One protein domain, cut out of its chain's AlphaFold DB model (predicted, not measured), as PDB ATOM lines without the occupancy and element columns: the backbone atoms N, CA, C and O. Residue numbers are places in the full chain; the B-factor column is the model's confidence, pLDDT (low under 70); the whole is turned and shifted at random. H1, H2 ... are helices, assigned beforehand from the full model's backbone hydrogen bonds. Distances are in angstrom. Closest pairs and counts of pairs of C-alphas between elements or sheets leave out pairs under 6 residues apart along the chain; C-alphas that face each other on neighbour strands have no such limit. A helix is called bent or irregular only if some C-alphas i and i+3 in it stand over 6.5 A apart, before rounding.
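AT A GLANCE: This is residues 5 to 174 of the 176 residues of an uncharacterized protein of Gemmatimonadaceae bacterium (UniProt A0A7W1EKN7). A cluster of helices is built round H4, which folds back beside H3 as a hairpin; H1 and H6 each lie side by side with H3, and H6 crosses H4. H2 and H5 sit at one end, H7 with H9 and H10 toward the other, and H12 meets H1 and H4 with its first residues and points away from them. The printed part has 170 residues with twelve named helices, H1 to H12 in order, and no named strand: all helix. It is compact, with a radius of gyration of the C-alphas of 15.8 A and spans of 45 by 40 by 31 A.

HOW THE PARTS SIT: Start at H1, residues 5 to 19; it touches H3, residues 37 to 53, at a shallow tilt of 15 degrees, opposite ways, closest at the C-alphas of Leu 7 and Ile 44, 6.2 A. Between them in the chain, H2, residues 25 to 35, touches H5, residues 76 to 79, with C-alphas 29 and 77 closest at 5.2 A. Residues 45 to 52 of H3 touch H4, residues 57 to 71, in a hairpin at 28 degrees; C-alphas 48 and 60 are closest, 5.1 A. H6, residues 86 to 102, touches H4 with residues 89 to 96 alone at a steep tilt of 46 degrees, closest at C-alphas 68 and 89, 6.2 A. H7, residues 107 to 119, touches H9, residues 131 to 138, about perpendicular at 88 degrees, closest at C-alphas 114 and 137, 4.3 A. H8, residues 121 to 126, touches no helix. H10, residues 144 to 147, touches H7, closest at C-alphas 111 and 145, 5.4 A. H11, residues 152 to 155, touches H12, residues 159 to 172, closest at C-alphas 155 and 162, 4.2 A. Every O i to N i+4 pair is within hydrogen-bond range in H1, H2, H4, H6, H7, H9 and H12, against 7 of 13 in H3 and 1 of 2 in H8; H5, H10 and H11 are too short for such a pair.

IN THESE COORDINATES: Find C-alpha 5 at (251.679, 288.811, 190.493), where H1 begins its 21.0 A. H3 is 27.7 A long and irregular, C-alphas 50 and 53 being 7.0 A apart; H8 is only just irregular, with C-alphas 121 and 124 at 6.55 A. H4 spans 20.9 A, H6 24.1 A and H7 18.5 A. H12, 20.6 A, ends at C-alpha 172, (266.287, 298.163, 169.284).

THE WHOLE: The farthest C-alphas, Gly 23 and Arg 102, are 48.0 A apart. The printed part has no cut and no long link. Residues 172 to 174 have pLDDT under 70; the mean of the printed part is 93.7.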
ATOM      1  N   SER A   5     251.871 287.362 190.379       95.81
ATOM      2  CA  SER A   5     251.679 288.811 190.493       95.81
ATOM      3  C   SER A   5     252.205 289.365 191.815       95.81
ATOM      4  O   SER A   5     252.810 290.432 191.817       95.81
ATOM      5  N   SER A   6     252.025 288.643 192.924       97.00
ATOM      6  CA  SER A   6     252.580 289.039 194.220       97.00
ATOM      7  C   SER A   6     254.107 289.002 194.219       97.00
ATOM      8  O   SER A   6     254.721 289.920 194.752       97.00
ATOM      9  N   LEU A   7     254.717 287.993 193.589       98.06
ATOM     10  CA  LEU A   7     256.176 287.897 193.462       98.06
ATOM     11  C   LEU A   7     256.743 289.011 192.577       98.06
ATOM     12  O   LEU A   7     257.668 289.696 192.996       98.06
ATOM     13  N   ALA A   8     256.126 289.277 191.422       97.31
ATOM     14  CA  ALA A   8     256.513 290.407 190.578       97.31
ATOM     15  C   ALA A   8     256.376 291.752 191.311       97.31
ATOM     16  O   ALA A   8     257.256 292.598 191.218       97.31
ATOM     17  N   GLY A   9     255.298 291.950 192.078       97.00
ATOM     18  CA  GLY A   9     255.133 293.150 192.898       97.00
ATOM     19  C   GLY A   9     256.199 293.286 193.990       97.00
ATOM     20  O   GLY A   9     256.637 294.398 194.280       97.00
ATOM     21  N   TRP A  10     256.647 292.168 194.568       97.00
ATOM     22  CA  TRP A  10     257.740 292.152 195.540       97.00
ATOM     23  C   TRP A  10     259.074 292.536 194.893       97.00
ATOM     24  O   TRP A  10     259.770 293.394 195.432       97.00
ATOM     25  N   GLU A  11     259.393 292.006 193.707       96.69
ATOM     26  CA  GLU A  11     260.573 292.430 192.933       96.69
ATOM     27  C   GLU A  11     260.593 293.947 192.711       96.69
ATOM     28  O   GLU A  11     261.596 294.605 192.992       96.69
ATOM     29  N   GLU A  12     259.472 294.523 192.263       94.50
ATOM     30  CA  GLU A  12     259.371 295.967 192.022       94.50
ATOM     31  C   GLU A  12     259.543 296.787 193.304       94.50
ATOM     32  O   GLU A  12     260.209 297.822 193.294       94.50
ATOM     33  N   ALA A  13     258.972 296.328 194.420       94.94
ATOM     34  CA  ALA A  13     259.108 297.004 195.706       94.94
ATOM     35  C   ALA A  13     260.563 297.000 196.209       94.94
ATOM     36  O   ALA A  13     261.054 298.022 196.705       94.94
ATOM     37  N   VAL A  14     261.271 295.878 196.046       93.88
ATOM     38  CA  VAL A  14     262.694 295.766 196.402       93.88
ATOM     39  C   VAL A  14     263.528 296.676 195.510       93.88
ATOM     40  O   VAL A  14     264.295 297.488 196.024       93.88
ATOM     41  N   LEU A  15     263.331 296.630 194.189       92.62
ATOM     42  CA  LEU A  15     264.039 297.510 193.259       92.62
ATOM     43  C   LEU A  15     263.807 298.993 193.542       92.62
ATOM     44  O   LEU A  15     264.757 299.774 193.531       92.62
ATOM     45  N   ALA A  16     262.563 299.394 193.807       92.31
ATOM     46  CA  ALA A  16     262.242 300.778 194.143       92.31
ATOM     47  C   ALA A  16     262.966 301.229 195.422       92.31
ATOM     48  O   ALA A  16     263.433 302.363 195.499       92.31
ATOM     49  N   SER A  17     263.115 300.325 196.395       92.31
ATOM     50  CA  SER A  17     263.866 300.587 197.627       92.31
ATOM     51  C   SER A  17     265.369 300.726 197.362       92.31
ATOM     52  O   SER A  17     266.006 301.635 197.892       92.31
ATOM     53  N   ILE A  18     265.933 299.882 196.491       91.25
ATOM     54  CA  ILE A  18     267.346 299.934 196.074       91.25
ATOM     55  C   ILE A  18     267.656 301.222 195.301       91.25
ATOM     56  O   ILE A  18     268.704 301.835 195.509       91.25
ATOM     57  N   ALA A  19     266.733 301.680 194.453       89.25
ATOM     58  CA  ALA A  19     266.874 302.921 193.693       89.25
ATOM     59  C   ALA A  19     266.977 304.177 194.585       89.25
ATOM     60  O   ALA A  19     267.482 305.205 194.136       89.25
ATOM     61  N   GLY A  20     266.539 304.093 195.846       88.75
ATOM     62  CA  GLY A  20     266.705 305.149 196.845       88.75
ATOM     63  C   GLY A  20     268.120 305.267 197.430       88.75
ATOM     64  O   GLY A  20     268.375 306.193 198.193       88.75
ATOM     65  N   ALA A  21     269.044 304.355 197.110       90.56
ATOM     66  CA  ALA A  21     270.434 304.453 197.552       90.56
ATOM     67  C   ALA A  21     271.198 305.520 196.748       90.56
ATOM     68  O   ALA A  21     271.104 305.586 195.519       90.56
ATOM     69  N   HIS A  22     272.017 306.322 197.429       90.94
ATOM     70  CA  HIS A  22     272.724 307.461 196.827       90.94
ATOM     71  C   HIS A  22     274.239 307.401 197.037       90.94
ATOM     72  O   HIS A  22     274.719 306.743 197.955       90.94
ATOM     73  N   GLY A  23     274.989 308.132 196.210       92.44
ATOM     74  CA  GLY A  23     276.451 308.196 196.267       92.44
ATOM     75  C   GLY A  23     277.124 307.385 195.161       92.44
ATOM     76  O   GLY A  23     276.518 307.071 194.135       92.44
ATOM     77  N   THR A  24     278.400 307.076 195.366       92.94
ATOM     78  CA  THR A  24     279.198 306.205 194.491       92.94
ATOM     79  C   THR A  24     278.639 304.772 194.454       92.94
ATOM     80  O   THR A  24     277.897 304.389 195.361       92.94
ATOM     81  N   PRO A  25     278.982 303.951 193.441       89.25
ATOM     82  CA  PRO A  25     278.558 302.548 193.381       89.25
ATOM     83  C   PRO A  25     278.831 301.772 194.678       89.25
ATOM     84  O   PRO A  25     277.914 301.163 195.215       89.25
ATOM     85  N   ASP A  26     280.030 301.901 195.251       91.38
ATOM     86  CA  ASP A  26     280.399 301.265 196.523       91.38
ATOM     87  C   ASP A  26     279.554 301.753 197.712       91.38
ATOM     88  O   ASP A  26     279.215 300.987 198.615       91.38
ATOM     89  N   GLU A  27     279.233 303.048 197.765       93.44
ATOM     90  CA  GLU A  27     278.400 303.605 198.837       93.44
ATOM     91  C   GLU A  27     276.954 303.136 198.728       93.44
ATOM     92  O   GLU A  27     276.322 302.879 199.758       93.44
ATOM     93  N   ARG A  28     276.436 303.026 197.500       92.88
ATOM     94  CA  ARG A  28     275.106 302.488 197.212       92.88
ATOM     95  C   ARG A  28     275.039 301.007 197.580       92.88
ATOM     96  O   ARG A  28     274.153 300.628 198.337       92.88
ATOM     97  N   ASP A  29     276.008 300.210 197.141       91.31
ATOM     98  CA  ASP A  29     276.106 298.776 197.440       91.31
ATOM     99  C   ASP A  29     276.112 298.515 198.958       91.31
ATOM    100  O   ASP A  29     275.238 297.827 199.484       91.31
ATOM    101  N   ARG A  30     276.967 299.221 199.714       92.69
ATOM    102  CA  ARG A  30     276.993 299.137 201.190       92.69
ATOM    103  C   ARG A  30     275.714 299.630 201.865       92.69
ATOM    104  O   ARG A  30     275.450 299.269 203.011       92.69
ATOM    105  N   GLN A  31     274.960 300.548 201.259       93.69
ATOM    106  CA  GLN A  31     273.661 300.972 201.801       93.69
ATOM    107  C   GLN A  31     272.623 299.865 201.647       93.69
ATOM    108  O   GLN A  31     271.917 299.567 202.610       93.69
ATOM    109  N   VAL A  32     272.572 299.247 200.468       92.38
ATOM    110  CA  VAL A  32     271.641 298.161 200.142       92.38
ATOM    111  C   VAL A  32     271.963 296.898 200.940       92.38
ATOM    112  O   VAL A  32     271.062 296.251 201.473       92.38
ATOM    113  N   GLU A  33     273.245 296.572 201.103       91.75
ATOM    114  CA  GLU A  33     273.670 295.443 201.929       91.75
ATOM    115  C   GLU A  33     273.269 295.644 203.399       91.75
ATOM    116  O   GLU A  33     272.663 294.763 204.009       91.75
ATOM    117  N   ARG A  34     273.516 296.835 203.967       92.88
ATOM    118  CA  ARG A  34     273.150 297.147 205.362       92.88
ATOM    119  C   ARG A  34     271.646 297.179 205.614       92.88
ATOM    120  O   ARG A  34     271.236 296.938 206.749       92.88
ATOM    121  N   SER A  35     270.834 297.503 204.610       92.19
ATOM    122  CA  SER A  35     269.373 297.457 204.733       92.19
ATOM    123  C   SER A  35     268.808 296.041 204.599       92.19
ATOM    124  O   SER A  35     267.624 295.843 204.860       92.19
ATOM    125  N   GLY A  36     269.634 295.060 204.220       93.00
ATOM    126  CA  GLY A  36     269.225 293.668 204.049       93.00
ATOM    127  C   GLY A  36     268.430 293.400 202.771       93.00
ATOM    128  O   GLY A  36     268.018 292.265 202.555       93.00
ATOM    129  N   LEU A  37     268.249 294.397 201.895       93.19
ATOM    130  CA  LEU A  37     267.420 294.277 200.687       93.19
ATOM    131  C   LEU A  37     267.915 293.186 199.726       93.19
ATOM    132  O   LEU A  37     267.112 292.561 199.038       93.19
ATOM    133  N   TYR A  38     269.217 292.891 199.708       92.38
ATOM    134  CA  TYR A  38     269.756 291.788 198.909       92.38
ATOM    135  C   TYR A  38     269.263 290.403 199.349       92.38
ATOM    136  O   TYR A  38     269.184 289.494 198.521       92.38
ATOM    137  N   ALA A  39     268.891 290.229 200.621       92.50
ATOM    138  CA  ALA A  39     268.379 288.960 201.136       92.50
ATOM    139  C   ALA A  39     266.941 288.652 200.674       92.50
ATOM    140  O   ALA A  39     266.476 287.518 200.807       92.50
ATOM    141  N   GLU A  40     266.247 289.628 200.084       95.62
ATOM    142  CA  GLU A  40     264.882 289.465 199.579       95.62
ATOM    143  C   GLU A  40     264.846 288.567 198.333       95.62
ATOM    144  O   GLU A  40     263.972 287.709 198.205       95.62
ATOM    145  N   TYR A  41     265.833 288.687 197.437       95.75
ATOM    146  CA  TYR A  41     265.849 287.949 196.170       95.75
ATOM    147  C   TYR A  41     265.914 286.428 196.307       95.75
ATOM    148  O   TYR A  41     265.138 285.755 195.627       95.75
ATOM    149  N   PRO A  42     266.753 285.845 197.185       96.31
ATOM    150  CA  PRO A  42     266.667 284.420 197.488       96.31
ATOM    151  C   PRO A  42     265.243 283.978 197.857       96.31
ATOM    152  O   PRO A  42     264.769 282.949 197.378       96.31
ATOM    153  N   THR A  43     264.524 284.784 198.642       96.75
ATOM    154  CA  THR A  43     263.150 284.472 199.061       96.75
ATOM    155  C   THR A  43     262.153 284.598 197.908       96.75
ATOM    156  O   THR A  43     261.302 283.726 197.733       96.75
ATOM    157  N   ILE A  44     262.292 285.624 197.066       97.62
ATOM    158  CA  ILE A  44     261.481 285.803 195.853       97.62
ATOM    159  C   ILE A  44     261.659 284.612 194.901       97.62
ATOM    160  O   ILE A  44     260.673 284.032 194.441       97.62
ATOM    161  N   VAL A  45     262.902 284.202 194.630       97.88
ATOM    162  CA  VAL A  45     263.176 283.066 193.735       97.88
ATOM    163  C   VAL A  45     262.648 281.763 194.337       97.88
ATOM    164  O   VAL A  45     262.064 280.958 193.612       97.88
ATOM    165  N   HIS A  46     262.760 281.570 195.655       97.56
ATOM    166  CA  HIS A  46     262.098 280.455 196.335       97.56
ATOM    167  C   HIS A  46     260.583 280.454 196.118       97.56
ATOM    168  O   HIS A  46     260.023 279.404 195.809       97.56
ATOM    169  N   GLY A  47     259.931 281.615 196.188       97.94
ATOM    170  CA  GLY A  47     258.509 281.739 195.878       97.94
ATOM    171  C   GLY A  47     258.161 281.294 194.453       97.94
ATOM    172  O   GLY A  47     257.139 280.642 194.252       97.94
ATOM    173  N   TYR A  48     259.017 281.566 193.462       98.50
ATOM    174  CA  TYR A  48     258.832 281.024 192.109       98.50
ATOM    175  C   TYR A  48     259.048 279.508 192.043       98.50
ATOM    176  O   TYR A  48     258.284 278.817 191.371       98.50
ATOM    177  N   ILE A  49     260.045 278.976 192.756       98.31
ATOM    178  CA  ILE A  49     260.313 277.530 192.824       98.31
ATOM    179  C   ILE A  49     259.104 276.773 193.397       98.31
ATOM    180  O   ILE A  49     258.733 275.721 192.877       98.31
ATOM    181  N   GLU A  50     258.431 277.323 194.412       97.75
ATOM    182  CA  GLU A  50     257.211 276.731 194.984       97.75
ATOM    183  C   GLU A  50     256.072 276.578 193.958       97.75
ATOM    184  O   GLU A  50     255.198 275.725 194.121       97.75
ATOM    185  N   LEU A  51     256.086 277.359 192.872       98.00
ATOM    186  CA  LEU A  51     255.076 277.311 191.815       98.00
ATOM    187  C   LEU A  51     255.363 276.269 190.724       98.00
ATOM    188  O   LEU A  51     254.493 276.040 189.880       98.00
ATOM    189  N   PHE A  52     256.515 275.589 190.735       97.00
ATOM    190  CA  PHE A  52     256.887 274.601 189.706       97.00
ATOM    191  C   PHE A  52     255.958 273.380 189.630       97.00
ATOM    192  O   PHE A  52     255.937 272.696 188.608       97.00
ATOM    193  N   GLY A  53     255.179 273.112 190.681       94.06
ATOM    194  CA  GLY A  53     254.170 272.047 190.716       94.06
ATOM    195  C   GLY A  53     252.748 272.490 190.354       94.06
ATOM    196  O   GLY A  53     251.819 271.712 190.549       94.06
ATOM    197  N   SER A  54     252.556 273.728 189.892       95.69
ATOM    198  CA  SER A  54     251.237 274.323 189.631       95.69
ATOM    199  C   SER A  54     251.003 274.619 188.148       95.69
ATOM    200  O   SER A  54     251.926 274.551 187.336       95.69
ATOM    201  N   ASP A  55     249.795 275.061 187.794       95.56
ATOM    202  CA  ASP A  55     249.472 275.529 186.436       95.56
ATOM    203  C   ASP A  55     250.287 276.770 186.010       95.56
ATOM    204  O   ASP A  55     250.356 277.109 184.831       95.56
ATOM    205  N   ALA A  56     250.954 277.438 186.960       96.69
ATOM    206  CA  ALA A  56     251.844 278.572 186.721       96.69
ATOM    207  C   ALA A  56     253.314 278.170 186.482       96.69
ATOM    208  O   ALA A  56     254.162 279.049 186.313       96.69
ATOM    209  N   ALA A  57     253.639 276.870 186.467       97.25
ATOM    210  CA  ALA A  57     255.016 276.371 186.502       97.25
ATOM    211  C   ALA A  57     255.924 276.936 185.402       97.25
ATOM    212  O   ALA A  57     257.071 277.287 185.677       97.25
ATOM    213  N   LEU A  58     255.433 277.038 184.162       98.12
ATOM    214  CA  LEU A  58     256.253 277.497 183.038       98.12
ATOM    215  C   LEU A  58     256.585 278.992 183.136       98.12
ATOM    216  O   LEU A  58     257.720 279.396 182.906       98.12
ATOM    217  N   GLU A  59     255.614 279.815 183.525       98.19
ATOM    218  CA  GLU A  59     255.827 281.250 183.736       98.19
ATOM    219  C   GLU A  59     256.715 281.511 184.961       98.19
ATOM    220  O   GLU A  59     257.596 282.368 184.908       98.19
ATOM    221  N   ALA A  60     256.553 280.729 186.032       98.44
ATOM    222  CA  ALA A  60     257.441 280.781 187.191       98.44
ATOM    223  C   ALA A  60     258.886 280.416 186.818       98.44
ATOM    224  O   ALA A  60     259.817 281.097 187.241       98.44
ATOM    225  N   LEU A  61     259.079 279.387 185.982       98.75
ATOM    226  CA  LEU A  61     260.396 278.997 185.478       98.75
ATOM    227  C   LEU A  61     261.048 280.123 184.670       98.75
ATOM    228  O   LEU A  61     262.207 280.435 184.921       98.75
ATOM    229  N   LYS A  62     260.319 280.755 183.741       98.75
ATOM    230  CA  LYS A  62     260.839 281.873 182.933       98.75
ATOM    231  C   LYS A  62     261.365 283.007 183.817       98.75
ATOM    232  O   LYS A  62     262.497 283.454 183.637       98.75
ATOM    233  N   ARG A  63     260.585 283.407 184.825       98.56
ATOM    234  CA  ARG A  63     260.956 284.484 185.759       98.56
ATOM    235  C   ARG A  63     262.123 284.100 186.663       98.56
ATOM    236  O   ARG A  63     263.068 284.870 186.790       98.56
ATOM    237  N   ALA A  64     262.099 282.901 187.243       98.38
ATOM    238  CA  ALA A  64     263.193 282.417 188.080       98.38
ATOM    239  C   ALA A  64     264.505 282.287 187.288       98.38
ATOM    240  O   ALA A  64     265.559 282.692 187.777       98.38
ATOM    241  N   LEU A  65     264.438 281.772 186.055       98.38
ATOM    242  CA  LEU A  65     265.587 281.665 185.159       98.38
ATOM    243  C   LEU A  65     266.160 283.040 184.825       98.38
ATOM    244  O   LEU A  65     267.373 283.213 184.904       98.38
ATOM    245  N   PHE A  66     265.302 284.015 184.506       97.88
ATOM    246  CA  PHE A  66     265.735 285.391 184.282       97.88
ATOM    247  C   PHE A  66     266.483 285.947 185.497       97.88
ATOM    248  O   PHE A  66     267.578 286.468 185.328       97.88
ATOM    249  N   LEU A  67     265.945 285.805 186.714       97.44
ATOM    250  CA  LEU A  67     266.596 286.325 187.926       97.44
ATOM    251  C   LEU A  67     267.952 285.654 188.184       97.44
ATOM    252  O   LEU A  67     268.923 286.337 188.506       97.44
ATOM    253  N   VAL A  68     268.040 284.333 187.996       96.19
ATOM    254  CA  VAL A  68     269.300 283.583 188.117       96.19
ATOM    255  C   VAL A  68     270.326 284.065 187.093       96.19
ATOM    256  O   VAL A  68     271.442 284.415 187.469       96.19
ATOM    257  N   TRP A  69     269.951 284.137 185.817       96.19
ATOM    258  CA  TRP A  69     270.830 284.608 184.746       96.19
ATOM    259  C   TRP A  69     271.257 286.067 184.956       96.19
ATOM    260  O   TRP A  69     272.443 286.379 184.890       96.19
ATOM    261  N   HIS A  70     270.316 286.952 185.287       94.56
ATOM    262  CA  HIS A  70     270.575 288.380 185.446       94.56
ATOM    263  C   HIS A  70     271.483 288.680 186.647       94.56
ATOM    264  O   HIS A  70     272.352 289.547 186.553       94.56
ATOM    265  N   SER A  71     271.360 287.907 187.736       93.19
ATOM    266  CA  SER A  71     272.255 288.007 188.901       93.19
ATOM    267  C   SER A  71     273.729 287.733 188.576       93.19
ATOM    268  O   SER A  71     274.610 288.149 189.322       93.19
ATOM    269  N   ALA A  72     274.008 287.043 187.465       91.56
ATOM    270  CA  ALA A  72     275.360 286.712 187.028       91.56
ATOM    271  C   ALA A  72     276.017 287.812 186.179       91.56
ATOM    272  O   ALA A  72     277.232 287.786 185.992       91.56
ATOM    273  N   LEU A  73     275.225 288.728 185.613       89.25
ATOM    274  CA  LEU A  73     275.682 289.652 184.568       89.25
ATOM    275  C   LEU A  73     275.901 291.076 185.035       89.25
ATOM    276  O   LEU A  73     276.732 291.786 184.474       89.25
ATOM    277  N   ALA A  74     275.140 291.506 186.029       83.31
ATOM    278  CA  ALA A  74     275.177 292.868 186.516       83.31
ATOM    279  C   ALA A  74     275.652 292.894 187.966       83.31
ATOM    280  O   ALA A  74     275.389 291.975 188.743       83.31
ATOM    281  N   MET A  75     276.347 293.972 188.331       84.94
ATOM    282  CA  MET A  75     276.700 294.204 189.727       84.94
ATOM    283  C   MET A  75     275.415 294.288 190.568       84.94
ATOM    284  O   MET A  75     274.416 294.828 190.083       84.94
ATOM    285  N   PRO A  76     275.420 293.825 191.831       87.69
ATOM    286  CA  PRO A  76     274.228 293.847 192.683       87.69
ATOM    287  C   PRO A  76     273.600 295.235 192.828       87.69
ATOM    288  O   PRO A  76     272.388 295.373 192.952       87.69
ATOM    289  N   VAL A  77     274.410 296.292 192.795       85.06
ATOM    290  CA  VAL A  77     273.952 297.689 192.849       85.06
ATOM    291  C   VAL A  77     273.171 298.143 191.602       85.06
ATOM    292  O   VAL A  77     272.414 299.116 191.673       85.06
ATOM    293  N   ASP A  78     273.327 297.436 190.479       84.44
ATOM    294  CA  ASP A  78     272.677 297.738 189.201       84.44
ATOM    295  C   ASP A  78     271.482 296.813 188.933       84.44
ATOM    296  O   ASP A  78     270.421 297.291 188.537       84.44
ATOM    297  N   SER A  79     271.622 295.508 189.192       86.06
ATOM    298  CA  SER A  79     270.521 294.536 189.057       86.06
ATOM    299  C   SER A  79     269.570 294.534 190.252       86.06
ATOM    300  O   SER A  79     268.457 294.033 190.166       86.06
ATOM    301  N   GLY A  80     270.027 295.012 191.407       87.44
ATOM    302  CA  GLY A  80     269.362 294.804 192.687       87.44
ATOM    303  C   GLY A  80     269.478 293.375 193.231       87.44
ATOM    304  O   GLY A  80     269.021 293.124 194.345       87.44
ATOM    305  N   ILE A  81     270.097 292.446 192.494       91.25
ATOM    306  CA  ILE A  81     270.192 291.025 192.838       91.25
ATOM    307  C   ILE A  81     271.638 290.705 193.224       91.25
ATOM    308  O   ILE A  81     272.531 290.704 192.378       91.25
ATOM    309  N   ALA A  82     271.873 290.408 194.502       89.19
ATOM    310  CA  ALA A  82     273.151 289.857 194.940       89.19
ATOM    311  C   ALA A  82     273.310 288.387 194.520       89.19
ATOM    312  O   ALA A  82     272.366 287.747 194.057       89.19
ATOM    313  N   ALA A  83     274.508 287.838 194.727       87.94
ATOM    314  CA  ALA A  83     274.795 286.439 194.438       87.94
ATOM    315  C   ALA A  83     273.766 285.509 195.109       87.94
ATOM    316  O   ALA A  83     273.627 285.477 196.335       87.94
ATOM    317  N   LEU A  84     273.045 284.741 194.292       94.56
ATOM    318  CA  LEU A  84     272.035 283.810 194.780       94.56
ATOM    319  C   LEU A  84     272.692 282.551 195.377       94.56
ATOM    320  O   LEU A  84     273.695 282.061 194.848       94.56
ATOM    321  N   PRO A  85     272.115 281.964 196.443       95.56
ATOM    322  CA  PRO A  85     272.563 280.684 196.974       95.56
ATOM    323  C   PRO A  85     272.606 279.589 195.902       95.56
ATOM    324  O   PRO A  85     271.646 279.393 195.157       95.56
ATOM    325  N   VAL A  86     273.682 278.793 195.885       94.81
ATOM    326  CA  VAL A  86     273.887 277.743 194.869       94.81
ATOM    327  C   VAL A  86     272.728 276.739 194.798       94.81
ATOM    328  O   VAL A  86     272.390 276.260 193.721       94.81
ATOM    329  N   GLY A  87     272.073 276.439 195.924       96.62
ATOM    330  CA  GLY A  87     270.908 275.549 195.959       96.62
ATOM    331  C   GLY A  87     269.697 276.098 195.196       96.62
ATOM    332  O   GLY A  87     268.994 275.334 194.533       96.62
ATOM    333  N   ILE A  88     269.486 277.418 195.236       96.94
ATOM    334  CA  ILE A  88     268.424 278.096 194.481       96.94
ATOM    335  C   ILE A  88     268.724 278.013 192.989       96.94
ATOM    336  O   ILE A  88     267.875 277.565 192.221       96.94
ATOM    337  N   ILE A  89     269.949 278.372 192.599       97.38
ATOM    338  CA  ILE A  89     270.411 278.307 191.208       97.38
ATOM    339  C   ILE A  89     270.197 276.894 190.654       97.38
ATOM    340  O   ILE A  89     269.525 276.726 189.639       97.38
ATOM    341  N   ARG A  90     270.677 275.865 191.367       97.00
ATOM    342  CA  ARG A  90     270.522 274.462 190.952       97.00
ATOM    343  C   ARG A  90     269.061 274.051 190.804       97.00
ATOM    344  O   ARG A  90     268.728 273.415 189.817       97.00
ATOM    345  N   SER A  91     268.182 274.472 191.713       98.06
ATOM    346  CA  SER A  91     266.748 274.155 191.625       98.06
ATOM    347  C   SER A  91     266.103 274.708 190.347       98.06
ATOM    348  O   SER A  91     265.284 274.039 189.719       98.06
ATOM    349  N   VAL A  92     266.481 275.924 189.940       98.38
ATOM    350  CA  VAL A  92     265.985 276.549 188.704       98.38
ATOM    351  C   VAL A  92     266.553 275.847 187.468       98.38
ATOM    352  O   VAL A  92     265.802 275.542 186.541       98.38
ATOM    353  N   ILE A  93     267.853 275.542 187.463       98.00
ATOM    354  CA  ILE A  93     268.511 274.838 186.354       98.00
ATOM    355  C   ILE A  93     267.978 273.411 186.192       98.00
ATOM    356  O   ILE A  93     267.675 273.005 185.072       98.00
ATOM    357  N   ASP A  94     267.765 272.675 187.283       97.69
ATOM    358  CA  ASP A  94     267.186 271.329 187.246       97.69
ATOM    359  C   ASP A  94     265.764 271.349 186.659       97.69
ATOM    360  O   ASP A  94     265.387 270.467 185.875       97.69
ATOM    361  N   GLN A  95     264.973 272.376 186.989       98.38
ATOM    362  CA  GLN A  95     263.639 272.559 186.422       98.38
ATOM    363  C   GLN A  95     263.690 272.913 184.927       98.38
ATOM    364  O   GLN A  95     262.879 272.388 184.158       98.38
ATOM    365  N   LEU A  96     264.647 273.744 184.498       98.50
ATOM    366  CA  LEU A  96     264.901 274.032 183.083       98.50
ATOM    367  C   LEU A  96     265.288 272.757 182.321       98.50
ATOM    368  O   LEU A  96     264.659 272.425 181.315       98.50
ATOM    369  N   ASP A  97     266.249 271.992 182.835       98.00
ATOM    370  CA  ASP A  97     266.669 270.695 182.292       98.00
ATOM    371  C   ASP A  97     265.480 269.737 182.147       98.00
ATOM    372  O   ASP A  97     265.329 269.019 181.152       98.00
ATOM    373  N   ALA A  98     264.613 269.696 183.156       97.62
ATOM    374  CA  ALA A  98     263.419 268.872 183.133       97.62
ATOM    375  C   ALA A  98     262.408 269.353 182.077       97.62
ATOM    376  O   ALA A  98     261.826 268.520 181.379       97.62
ATOM    377  N   ALA A  99     262.222 270.666 181.910       98.06
ATOM    378  CA  ALA A  99     261.359 271.234 180.875       98.06
ATOM    379  C   ALA A  99     261.875 270.936 179.457       98.06
ATOM    380  O   ALA A  99     261.089 270.534 178.595       98.06
ATOM    381  N   VAL A 100     263.188 271.044 179.230       97.94
ATOM    382  CA  VAL A 100     263.821 270.677 177.954       97.94
ATOM    383  C   VAL A 100     263.623 269.191 177.661       97.94
ATOM    384  O   VAL A 100     263.130 268.838 176.592       97.94
ATOM    385  N   ARG A 101     263.946 268.306 178.615       97.31
ATOM    386  CA  ARG A 101     263.831 266.848 178.425       97.31
ATOM    387  C   ARG A 101     262.402 266.380 178.174       97.31
ATOM    388  O   ARG A 101     262.205 265.424 177.431       97.31
ATOM    389  N   ARG A 102     261.412 267.035 178.785       97.25
ATOM    390  CA  ARG A 102     259.988 266.733 178.565       97.25
ATOM    391  C   ARG A 102     259.413 267.395 177.312       97.25
ATOM    392  O   ARG A 102     258.270 267.114 176.971       97.25
ATOM    393  N   GLY A 103     260.159 268.279 176.648       96.75
ATOM    394  CA  GLY A 103     259.663 269.041 175.502       96.75
ATOM    395  C   GLY A 103     258.562 270.044 175.859       96.75
ATOM    396  O   GLY A 103     257.767 270.399 174.997       96.75
ATOM    397  N   THR A 104     258.494 270.505 177.114       97.06
ATOM    398  CA  THR A 104     257.417 271.382 177.615       97.06
ATOM    399  C   THR A 104     257.746 272.871 177.528       97.06
ATOM    400  O   THR A 104     257.028 273.684 178.102       97.06
ATOM    401  N   MET A 105     258.845 273.243 176.869       97.62
ATOM    402  CA  MET A 105     259.152 274.653 176.628       97.62
ATOM    403  C   MET A 105     258.148 275.251 175.641       97.62
ATOM    404  O   MET A 105     257.873 274.650 174.597       97.62
ATOM    405  N   ASP A 106     257.634 276.436 175.960       97.69
ATOM    406  CA  ASP A 106     256.940 277.283 174.995       97.69
ATOM    407  C   ASP A 106     257.956 278.020 174.110       97.69
ATOM    408  O   ASP A 106     259.170 277.970 174.329       97.69
ATOM    409  N   ASP A 107     257.458 278.696 173.077       97.06
ATOM    410  CA  ASP A 107     258.312 279.498 172.198       97.06
ATOM    411  C   ASP A 107     259.009 280.623 172.965       97.06
ATOM    412  O   ASP A 107     260.142 280.967 172.640       97.06
ATOM    413  N   GLU A 108     258.362 281.137 174.017       97.69
ATOM    414  CA  GLU A 108     258.910 282.179 174.875       97.69
ATOM    415  C   GLU A 108     260.202 281.752 175.563       97.69
ATOM    416  O   GLU A 108     261.254 282.360 175.368       97.69
ATOM    417  N   LEU A 109     260.152 280.646 176.300       98.25
ATOM    418  CA  LEU A 109     261.315 280.111 176.990       98.25
ATOM    419  C   LEU A 109     262.431 279.729 176.009       98.25
ATOM    420  O   LEU A 109     263.606 279.886 176.336       98.25
ATOM    421  N   ARG A 110     262.088 279.271 174.797       98.25
ATOM    422  CA  ARG A 110     263.076 278.949 173.757       98.25
ATOM    423  C   ARG A 110     263.881 280.169 173.319       98.25
ATOM    424  O   ARG A 110     265.109 280.104 173.329       98.25
ATOM    425  N   TRP A 111     263.228 281.271 172.940       97.62
ATOM    426  CA  TRP A 111     263.970 282.460 172.505       97.62
ATOM    427  C   TRP A 111     264.657 283.174 173.671       97.62
ATOM    428  O   TRP A 111     265.737 283.729 173.473       97.62
ATOM    429  N   MET A 112     264.099 283.114 174.887       98.06
ATOM    430  CA  MET A 112     264.779 283.619 176.086       98.06
ATOM    431  C   MET A 112     266.098 282.876 176.301       98.06
ATOM    432  O   MET A 112     267.138 283.502 176.475       98.06
ATOM    433  N   LEU A 113     266.059 281.543 176.242       97.88
ATOM    434  CA  LEU A 113     267.231 280.697 176.438       97.88
ATOM    435  C   LEU A 113     268.301 280.938 175.364       97.88
ATOM    436  O   LEU A 113     269.478 281.045 175.699       97.88
ATOM    437  N   ALA A 114     267.898 281.063 174.096       97.69
ATOM    438  CA  ALA A 114     268.810 281.385 172.999       97.69
ATOM    439  C   ALA A 114     269.518 282.729 173.209       97.69
ATOM    440  O   ALA A 114     270.734 282.824 173.051       97.69
ATOM    441  N   TRP A 115     268.773 283.759 173.623       97.56
ATOM    442  CA  TRP A 115     269.343 285.063 173.949       97.56
ATOM    443  C   TRP A 115     270.299 284.994 175.145       97.56
ATOM    444  O   TRP A 115     271.416 285.491 175.064       97.56
ATOM    445  N   TYR A 116     269.896 284.338 176.237       97.00
ATOM    446  CA  TYR A 116     270.725 284.199 177.441       97.00
ATOM    447  C   TYR A 116     272.039 283.479 177.164       97.00
ATOM    448  O   TYR A 116     273.078 283.885 177.685       97.00
ATOM    449  N   TYR A 117     271.991 282.440 176.331       96.12
ATOM    450  CA  TYR A 117     273.179 281.722 175.897       96.12
ATOM    451  C   TYR A 117     274.068 282.577 174.992       96.12
ATOM    452  O   TYR A 117     275.276 282.583 175.181       96.12
ATOM    453  N   ALA A 118     273.501 283.326 174.046       95.69
ATOM    454  CA  ALA A 118     274.287 284.171 173.151       95.69
ATOM    455  C   ALA A 118     274.975 285.338 173.881       95.69
ATOM    456  O   ALA A 118     276.135 285.631 173.603       95.69
ATOM    457  N   GLU A 119     274.274 285.973 174.820       94.94
ATOM    458  CA  GLU A 119     274.794 287.110 175.587       94.94
ATOM    459  C   GLU A 119     275.861 286.676 176.599       94.94
ATOM    460  O   GLU A 119     276.847 287.376 176.821       94.94
ATOM    461  N   ALA A 120     275.684 285.503 177.214       92.19
ATOM    462  CA  ALA A 120     276.592 285.012 178.240       92.19
ATOM    463  C   ALA A 120     276.732 283.480 178.222       92.19
ATOM    464  O   ALA A 120     276.232 282.798 179.124       92.19
ATOM    465  N   PRO A 121     277.469 282.923 177.239       84.81
ATOM    466  CA  PRO A 121     277.535 281.477 177.009       84.81
ATOM    467  C   PRO A 121     277.982 280.676 178.235       84.81
ATOM    468  O   PRO A 121     277.478 279.586 178.498       84.81
ATOM    469  N   LEU A 122     278.897 281.252 179.022       89.19
ATOM    470  CA  LEU A 122     279.483 280.602 180.191       89.19
ATOM    471  C   LEU A 122     278.547 280.571 181.405       89.19
ATOM    472  O   LEU A 122     278.737 279.738 182.282       89.19
ATOM    473  N   VAL A 123     277.537 281.445 181.495       91.50
ATOM    474  CA  VAL A 123     276.698 281.557 182.704       91.50
ATOM    475  C   VAL A 123     275.881 280.287 182.933       91.50
ATOM    476  O   VAL A 123     275.855 279.758 184.042       91.50
ATOM    477  N   LEU A 124     275.255 279.755 181.881       91.62
ATOM    478  CA  LEU A 124     274.477 278.518 181.983       91.62
ATOM    479  C   LEU A 124     275.368 277.312 182.311       91.62
ATOM    480  O   LEU A 124     274.987 276.478 183.132       91.62
ATOM    481  N   GLU A 125     276.567 277.250 181.725       90.50
ATOM    482  CA  GLU A 125     277.548 276.203 182.020       90.50
ATOM    483  C   GLU A 125     278.016 276.266 183.482       90.50
ATOM    484  O   GLU A 125     277.995 275.253 184.182       90.50
ATOM    485  N   LEU A 126     278.350 277.462 183.981       91.56
ATOM    486  CA  LEU A 126     278.749 277.693 185.374       91.56
ATOM    487  C   LEU A 126     277.657 277.288 186.370       91.56
ATOM    488  O   LEU A 126     277.959 276.813 187.465       91.56
ATOM    489  N   PHE A 127     276.390 277.444 185.992       92.44
ATOM    490  CA  PHE A 127     275.245 277.035 186.805       92.44
ATOM    491  C   PHE A 127     274.886 275.550 186.672       92.44
ATOM    492  O   PHE A 127     273.986 275.074 187.366       92.44
ATOM    493  N   GLY A 128     275.627 274.799 185.853       91.81
ATOM    494  CA  GLY A 128     275.491 273.353 185.716       91.81
ATOM    495  C   GLY A 128     274.388 272.918 184.756       91.81
ATOM    496  O   GLY A 128     273.879 271.808 184.904       91.81
ATOM    497  N   ALA A 129     274.005 273.760 183.792       94.56
ATOM    498  CA  ALA A 129     273.058 273.374 182.751       94.56
ATOM    499  C   ALA A 129     273.567 272.151 181.971       94.56
ATOM    500  O   ALA A 129     274.747 272.054 181.622       94.56
ATOM    501  N   SER A 130     272.678 271.200 181.673       96.31
ATOM    502  CA  SER A 130     273.075 270.010 180.922       96.31
ATOM    503  C   SER A 130     273.428 270.341 179.470       96.31
ATOM    504  O   SER A 130     272.894 271.273 178.870       96.31
ATOM    505  N   ALA A 131     274.220 269.475 178.829       95.88
ATOM    506  CA  ALA A 131     274.483 269.561 177.389       95.88
ATOM    507  C   ALA A 131     273.197 269.582 176.533       95.88
ATOM    508  O   ALA A 131     273.208 270.050 175.398       95.88
ATOM    509  N   THR A 132     272.080 269.064 177.051       96.19
ATOM    510  CA  THR A 132     270.787 269.119 176.360       96.19
ATOM    511  C   THR A 132     270.179 270.517 176.411       96.19
ATOM    512  O   THR A 132     269.656 270.955 175.390       96.19
ATOM    513  N   VAL A 133     270.282 271.234 177.536       97.06
ATOM    514  CA  VAL A 133     269.903 272.657 177.614       97.06
ATOM    515  C   VAL A 133     270.774 273.492 176.687       97.06
ATOM    516  O   VAL A 133     270.230 274.272 175.912       97.06
ATOM    517  N   MET A 134     272.091 273.271 176.693       96.62
ATOM    518  CA  MET A 134     273.015 274.020 175.831       96.62
ATOM    519  C   MET A 134     272.662 273.848 174.348       96.62
ATOM    520  O   MET A 134     272.450 274.827 173.640       96.62
ATOM    521  N   ARG A 135     272.454 272.603 173.897       96.31
ATOM    522  CA  ARG A 135     271.977 272.337 172.529       96.31
ATOM    523  C   ARG A 135     270.620 272.975 172.244       96.31
ATOM    524  O   ARG A 135     270.401 273.456 171.142       96.31
ATOM    525  N   ALA A 136     269.693 272.955 173.200       96.56
ATOM    526  CA  ALA A 136     268.380 273.564 173.008       96.56
ATOM    527  C   ALA A 136     268.470 275.087 172.814       96.56
ATOM    528  O   ALA A 136     267.707 275.627 172.017       96.56
ATOM    529  N   ALA A 137     269.411 275.749 173.492       96.12
ATOM    530  CA  ALA A 137     269.696 277.169 173.311       96.12
ATOM    531  C   ALA A 137     270.248 277.476 171.907       96.12
ATOM    532  O   ALA A 137     269.849 278.458 171.294       96.12
ATOM    533  N   GLU A 138     271.117 276.611 171.378       95.94
ATOM    534  CA  GLU A 138     271.751 276.763 170.057       95.94
ATOM    535  C   GLU A 138     270.803 276.541 168.872       95.94
ATOM    536  O   GLU A 138     271.052 277.035 167.773       95.94
ATOM    537  N   LEU A 139     269.716 275.788 169.067       95.75
ATOM    538  CA  LEU A 139     268.761 275.468 167.999       95.75
ATOM    539  C   LEU A 139     267.914 276.665 167.554       95.75
ATOM    540  O   LEU A 139     267.296 276.610 166.490       95.75
ATOM    541  N   VAL A 140     267.841 277.712 168.371       96.50
ATOM    542  CA  VAL A 140     267.026 278.895 168.106       96.50
ATOM    543  C   VAL A 140     267.950 280.088 167.866       96.50
ATOM    544  O   VAL A 140     268.881 280.293 168.642       96.50
ATOM    545  N   PRO A 141     267.727 280.892 166.809       96.31
ATOM    546  CA  PRO A 141     268.510 282.101 166.586       96.31
ATOM    547  C   PRO A 141     268.445 283.043 167.791       96.31
ATOM    548  O   PRO A 141     267.372 283.267 168.353       96.31
ATOM    549  N   ALA A 142     269.582 283.636 168.161       94.56
ATOM    550  CA  ALA A 142     269.667 284.546 169.304       94.56
ATOM    551  C   ALA A 142     268.722 285.753 169.178       94.56
ATOM    552  O   ALA A 142     268.240 286.274 170.176       94.56
ATOM    553  N   ASP A 143     268.423 286.189 167.956       94.75
ATOM    554  CA  ASP A 143     267.538 287.307 167.644       94.75
ATOM    555  C   ASP A 143     266.071 286.899 167.424       94.75
ATOM    556  O   ASP A 143     265.241 287.755 167.114       94.75
ATOM    557  N   ALA A 144     265.709 285.627 167.641       95.44
ATOM    558  CA  ALA A 144     264.339 285.133 167.477       95.44
ATOM    559  C   ALA A 144     263.317 285.897 168.339       95.44
ATOM    560  O   ALA A 144     262.154 286.034 167.952       95.44
ATOM    561  N   TRP A 145     263.755 286.460 169.471       95.12
ATOM    562  CA  TRP A 145     262.926 287.311 170.326       95.12
ATOM    563  C   TRP A 145     262.410 288.564 169.602       95.12
ATOM    564  O   TRP A 145     261.353 289.070 169.961       95.12
ATOM    565  N   ARG A 146     263.082 289.046 168.547       92.94
ATOM    566  CA  ARG A 146     262.627 290.205 167.753       92.94
ATOM    567  C   ARG A 146     261.336 289.922 166.991       92.94
ATOM    568  O   ARG A 146     260.573 290.838 166.703       92.94
ATOM    569  N   GLY A 147     261.090 288.654 166.661       90.62
ATOM    570  CA  GLY A 147     259.814 288.208 166.105       90.62
ATOM    571  C   GLY A 147     258.710 288.095 167.160       90.62
ATOM    572  O   GLY A 147     257.527 288.045 166.809       90.62
ATOM    573  N   ALA A 148     259.065 288.070 168.449       86.44
ATOM    574  CA  ALA A 148     258.096 288.086 169.530       86.44
ATOM    575  C   ALA A 148     257.531 289.503 169.673       86.44
ATOM    576  O   ALA A 148     258.257 290.489 169.772       86.44
ATOM    577  N   ARG A 149     256.200 289.621 169.702       85.88
ATOM    578  CA  ARG A 149     255.507 290.894 169.946       85.88
ATOM    579  C   ARG A 149     255.607 291.265 171.431       85.88
ATOM    580  O   ARG A 149     254.628 291.161 172.171       85.88
ATOM    581  N   ILE A 150     256.805 291.634 171.877       90.19
ATOM    582  CA  ILE A 150     257.069 292.131 173.229       90.19
ATOM    583  C   ILE A 150     256.442 293.522 173.332       90.19
ATOM    584  O   ILE A 150     256.736 294.405 172.535       90.19
ATOM    585  N   THR A 151     255.534 293.711 174.287       88.06
ATOM    586  CA  THR A 151     254.843 294.988 174.493       88.06
ATOM    587  C   THR A 151     254.825 295.324 175.974       88.06
ATOM    588  O   THR A 151     254.821 294.416 176.808       88.06
ATOM    589  N   ALA A 152     254.715 296.614 176.299       87.62
ATOM    590  CA  ALA A 152     254.505 297.070 177.672       87.62
ATOM    591  C   ALA A 152     253.352 296.303 178.348       87.62
ATOM    592  O   ALA A 152     253.484 295.816 179.464       87.62
ATOM    593  N   THR A 153     252.244 296.085 177.632       88.56
ATOM    594  CA  THR A 153     251.075 295.361 178.152       88.56
ATOM    595  C   THR A 153     251.385 293.910 178.522       88.56
ATOM    596  O   THR A 153     250.945 293.441 179.571       88.56
ATOM    597  N   THR A 154     252.130 293.178 177.686       89.00
ATOM    598  CA  THR A 154     252.442 291.761 177.950       89.00
ATOM    599  C   THR A 154     253.509 291.583 179.029       89.00
ATOM    600  O   THR A 154     253.538 290.538 179.684       89.00
ATOM    601  N   MET A 155     254.343 292.603 179.252       94.50
ATOM    602  CA  MET A 155     255.463 292.580 180.196       94.50
ATOM    603  C   MET A 155     255.170 293.244 181.550       94.50
ATOM    604  O   MET A 155     255.830 292.905 182.532       94.50
ATOM    605  N   ALA A 156     254.146 294.099 181.651       91.06
ATOM    606  CA  ALA A 156     253.865 294.937 182.827       91.06
ATOM    607  C   ALA A 156     253.756 294.191 184.169       91.06
ATOM    608  O   ALA A 156     254.019 294.766 185.220       91.06
ATOM    609  N   VAL A 157     253.354 292.916 184.160       93.06
ATOM    610  CA  VAL A 157     253.117 292.113 185.379       93.06
ATOM    611  C   VAL A 157     254.184 291.041 185.613       93.06
ATOM    612  O   VAL A 157     253.955 290.061 186.334       93.06
ATOM    613  N   ARG A 158     255.336 291.178 184.951       96.69
ATOM    614  CA  ARG A 158     256.416 290.183 184.952       96.69
ATOM    615  C   ARG A 158     257.659 290.624 185.725       96.69
ATOM    616  O   ARG A 158     258.719 290.035 185.531       96.69
ATOM    617  N   GLY A 159     257.511 291.634 186.584       96.31
ATOM    618  CA  GLY A 159     258.592 292.152 187.419       96.31
ATOM    619  C   GLY A 159     259.788 292.576 186.573       96.31
ATOM    620  O   GLY A 159     259.638 293.090 185.456       96.31
ATOM    621  N   GLN A 160     260.986 292.251 187.048       96.00
ATOM    622  CA  GLN A 160     262.221 292.637 186.375       96.00
ATOM    623  C   GLN A 160     262.398 292.020 184.998       96.00
ATOM    624  O   GLN A 160     262.893 292.690 184.092       96.00
ATOM    625  N   MET A 161     261.958 290.773 184.817       97.25
ATOM    626  CA  MET A 161     262.008 290.109 183.516       97.25
ATOM    627  C   MET A 161     261.224 290.918 182.479       97.25
ATOM    628  O   MET A 161     261.691 291.119 181.359       97.25
ATOM    629  N   GLY A 162     260.050 291.422 182.868       96.75
ATOM    630  CA  GLY A 162     259.233 292.281 182.021       96.75
ATOM    631  C   GLY A 162     259.947 293.576 181.642       96.75
ATOM    632  O   GLY A 162     260.061 293.886 180.456       96.75
ATOM    633  N   ARG A 163     260.486 294.292 182.638       94.75
ATOM    634  CA  ARG A 163     261.221 295.551 182.420       94.75
ATOM    635  C   ARG A 163     262.429 295.362 181.508       94.75
ATOM    636  O   ARG A 163     262.656 296.186 180.626       94.75
ATOM    637  N   PHE A 164     263.180 294.279 181.700       95.12
ATOM    638  CA  PHE A 164     264.339 293.949 180.878       95.12
ATOM    639  C   PHE A 164     263.952 293.772 179.407       95.12
ATOM    640  O   PHE A 164     264.510 294.438 178.537       95.12
ATOM    641  N   TRP A 165     262.974 292.908 179.125       96.00
ATOM    642  CA  TRP A 165     262.570 292.614 177.750       96.00
ATOM    643  C   TRP A 165     261.919 293.813 177.060       96.00
ATOM    644  O   TRP A 165     262.173 294.048 175.879       96.00
ATOM    645  N   GLU A 166     261.131 294.608 177.787       94.56
ATOM    646  CA  GLU A 166     260.573 295.862 177.272       94.56
ATOM    647  C   GLU A 166     261.676 296.872 176.925       94.56
ATOM    648  O   GLU A 166     261.668 297.450 175.835       94.56
ATOM    649  N   ALA A 167     262.658 297.055 177.813       92.88
ATOM    650  CA  ALA A 167     263.783 297.952 177.569       92.88
ATOM    651  C   ALA A 167     264.621 297.496 176.366       92.88
ATOM    652  O   ALA A 167     264.982 298.323 175.525       92.88
ATOM    653  N   LEU A 168     264.886 296.192 176.247       92.50
ATOM    654  CA  LEU A 168     265.647 295.616 175.139       92.50
ATOM    655  C   LEU A 168     264.937 295.812 173.790       92.50
ATOM    656  O   LEU A 168     265.558 296.240 172.809       92.50
ATOM    657  N   ALA A 169     263.627 295.556 173.743       91.12
ATOM    658  CA  ALA A 169     262.812 295.774 172.552       91.12
ATOM    659  C   ALA A 169     262.776 297.262 172.163       91.12
ATOM    660  O   ALA A 169     263.083 297.616 171.023       91.12
ATOM    661  N   GLY A 170     262.521 298.152 173.126       87.94
ATOM    662  CA  GLY A 170     262.450 299.594 172.884       87.94
ATOM    663  C   GLY A 170     263.796 300.264 172.573       87.94
ATOM    664  O   GLY A 170     263.817 301.349 171.989       87.94
ATOM    665  N   ALA A 171     264.933 299.683 172.967       81.88
ATOM    666  CA  ALA A 171     266.260 300.158 172.560       81.88
ATOM    667  C   ALA A 171     266.552 299.820 171.090       81.88
ATOM    668  O   ALA A 171     267.160 300.606 170.364       81.88
ATOM    669  N   THR A 172     266.060 298.671 170.637       67.38
ATOM    670  CA  THR A 172     266.287 298.163 169.284       67.38
ATOM    671  C   THR A 172     265.515 298.951 168.224       67.38
ATOM    672  O   THR A 172     266.046 299.200 167.146       67.38
ATOM    673  N   GLU A 173     264.306 299.420 168.540       63.31
ATOM    674  CA  GLU A 173     263.498 300.269 167.647       63.31
ATOM    675  C   GLU A 173     264.083 301.679 167.434       63.31
ATOM    676  O   GLU A 173     263.658 302.400 166.533       63.31
ATOM    677  N   ARG A 174     265.062 302.092 168.253       56.12
ATOM    678  CA  ARG A 174     265.657 303.440 168.235       56.12
ATOM    679  C   ARG A 174     266.972 303.549 167.459       56.12
ATOM    680  O   ARG A 174     267.579 304.618 167.466       56.12
TER     681      ARG A 174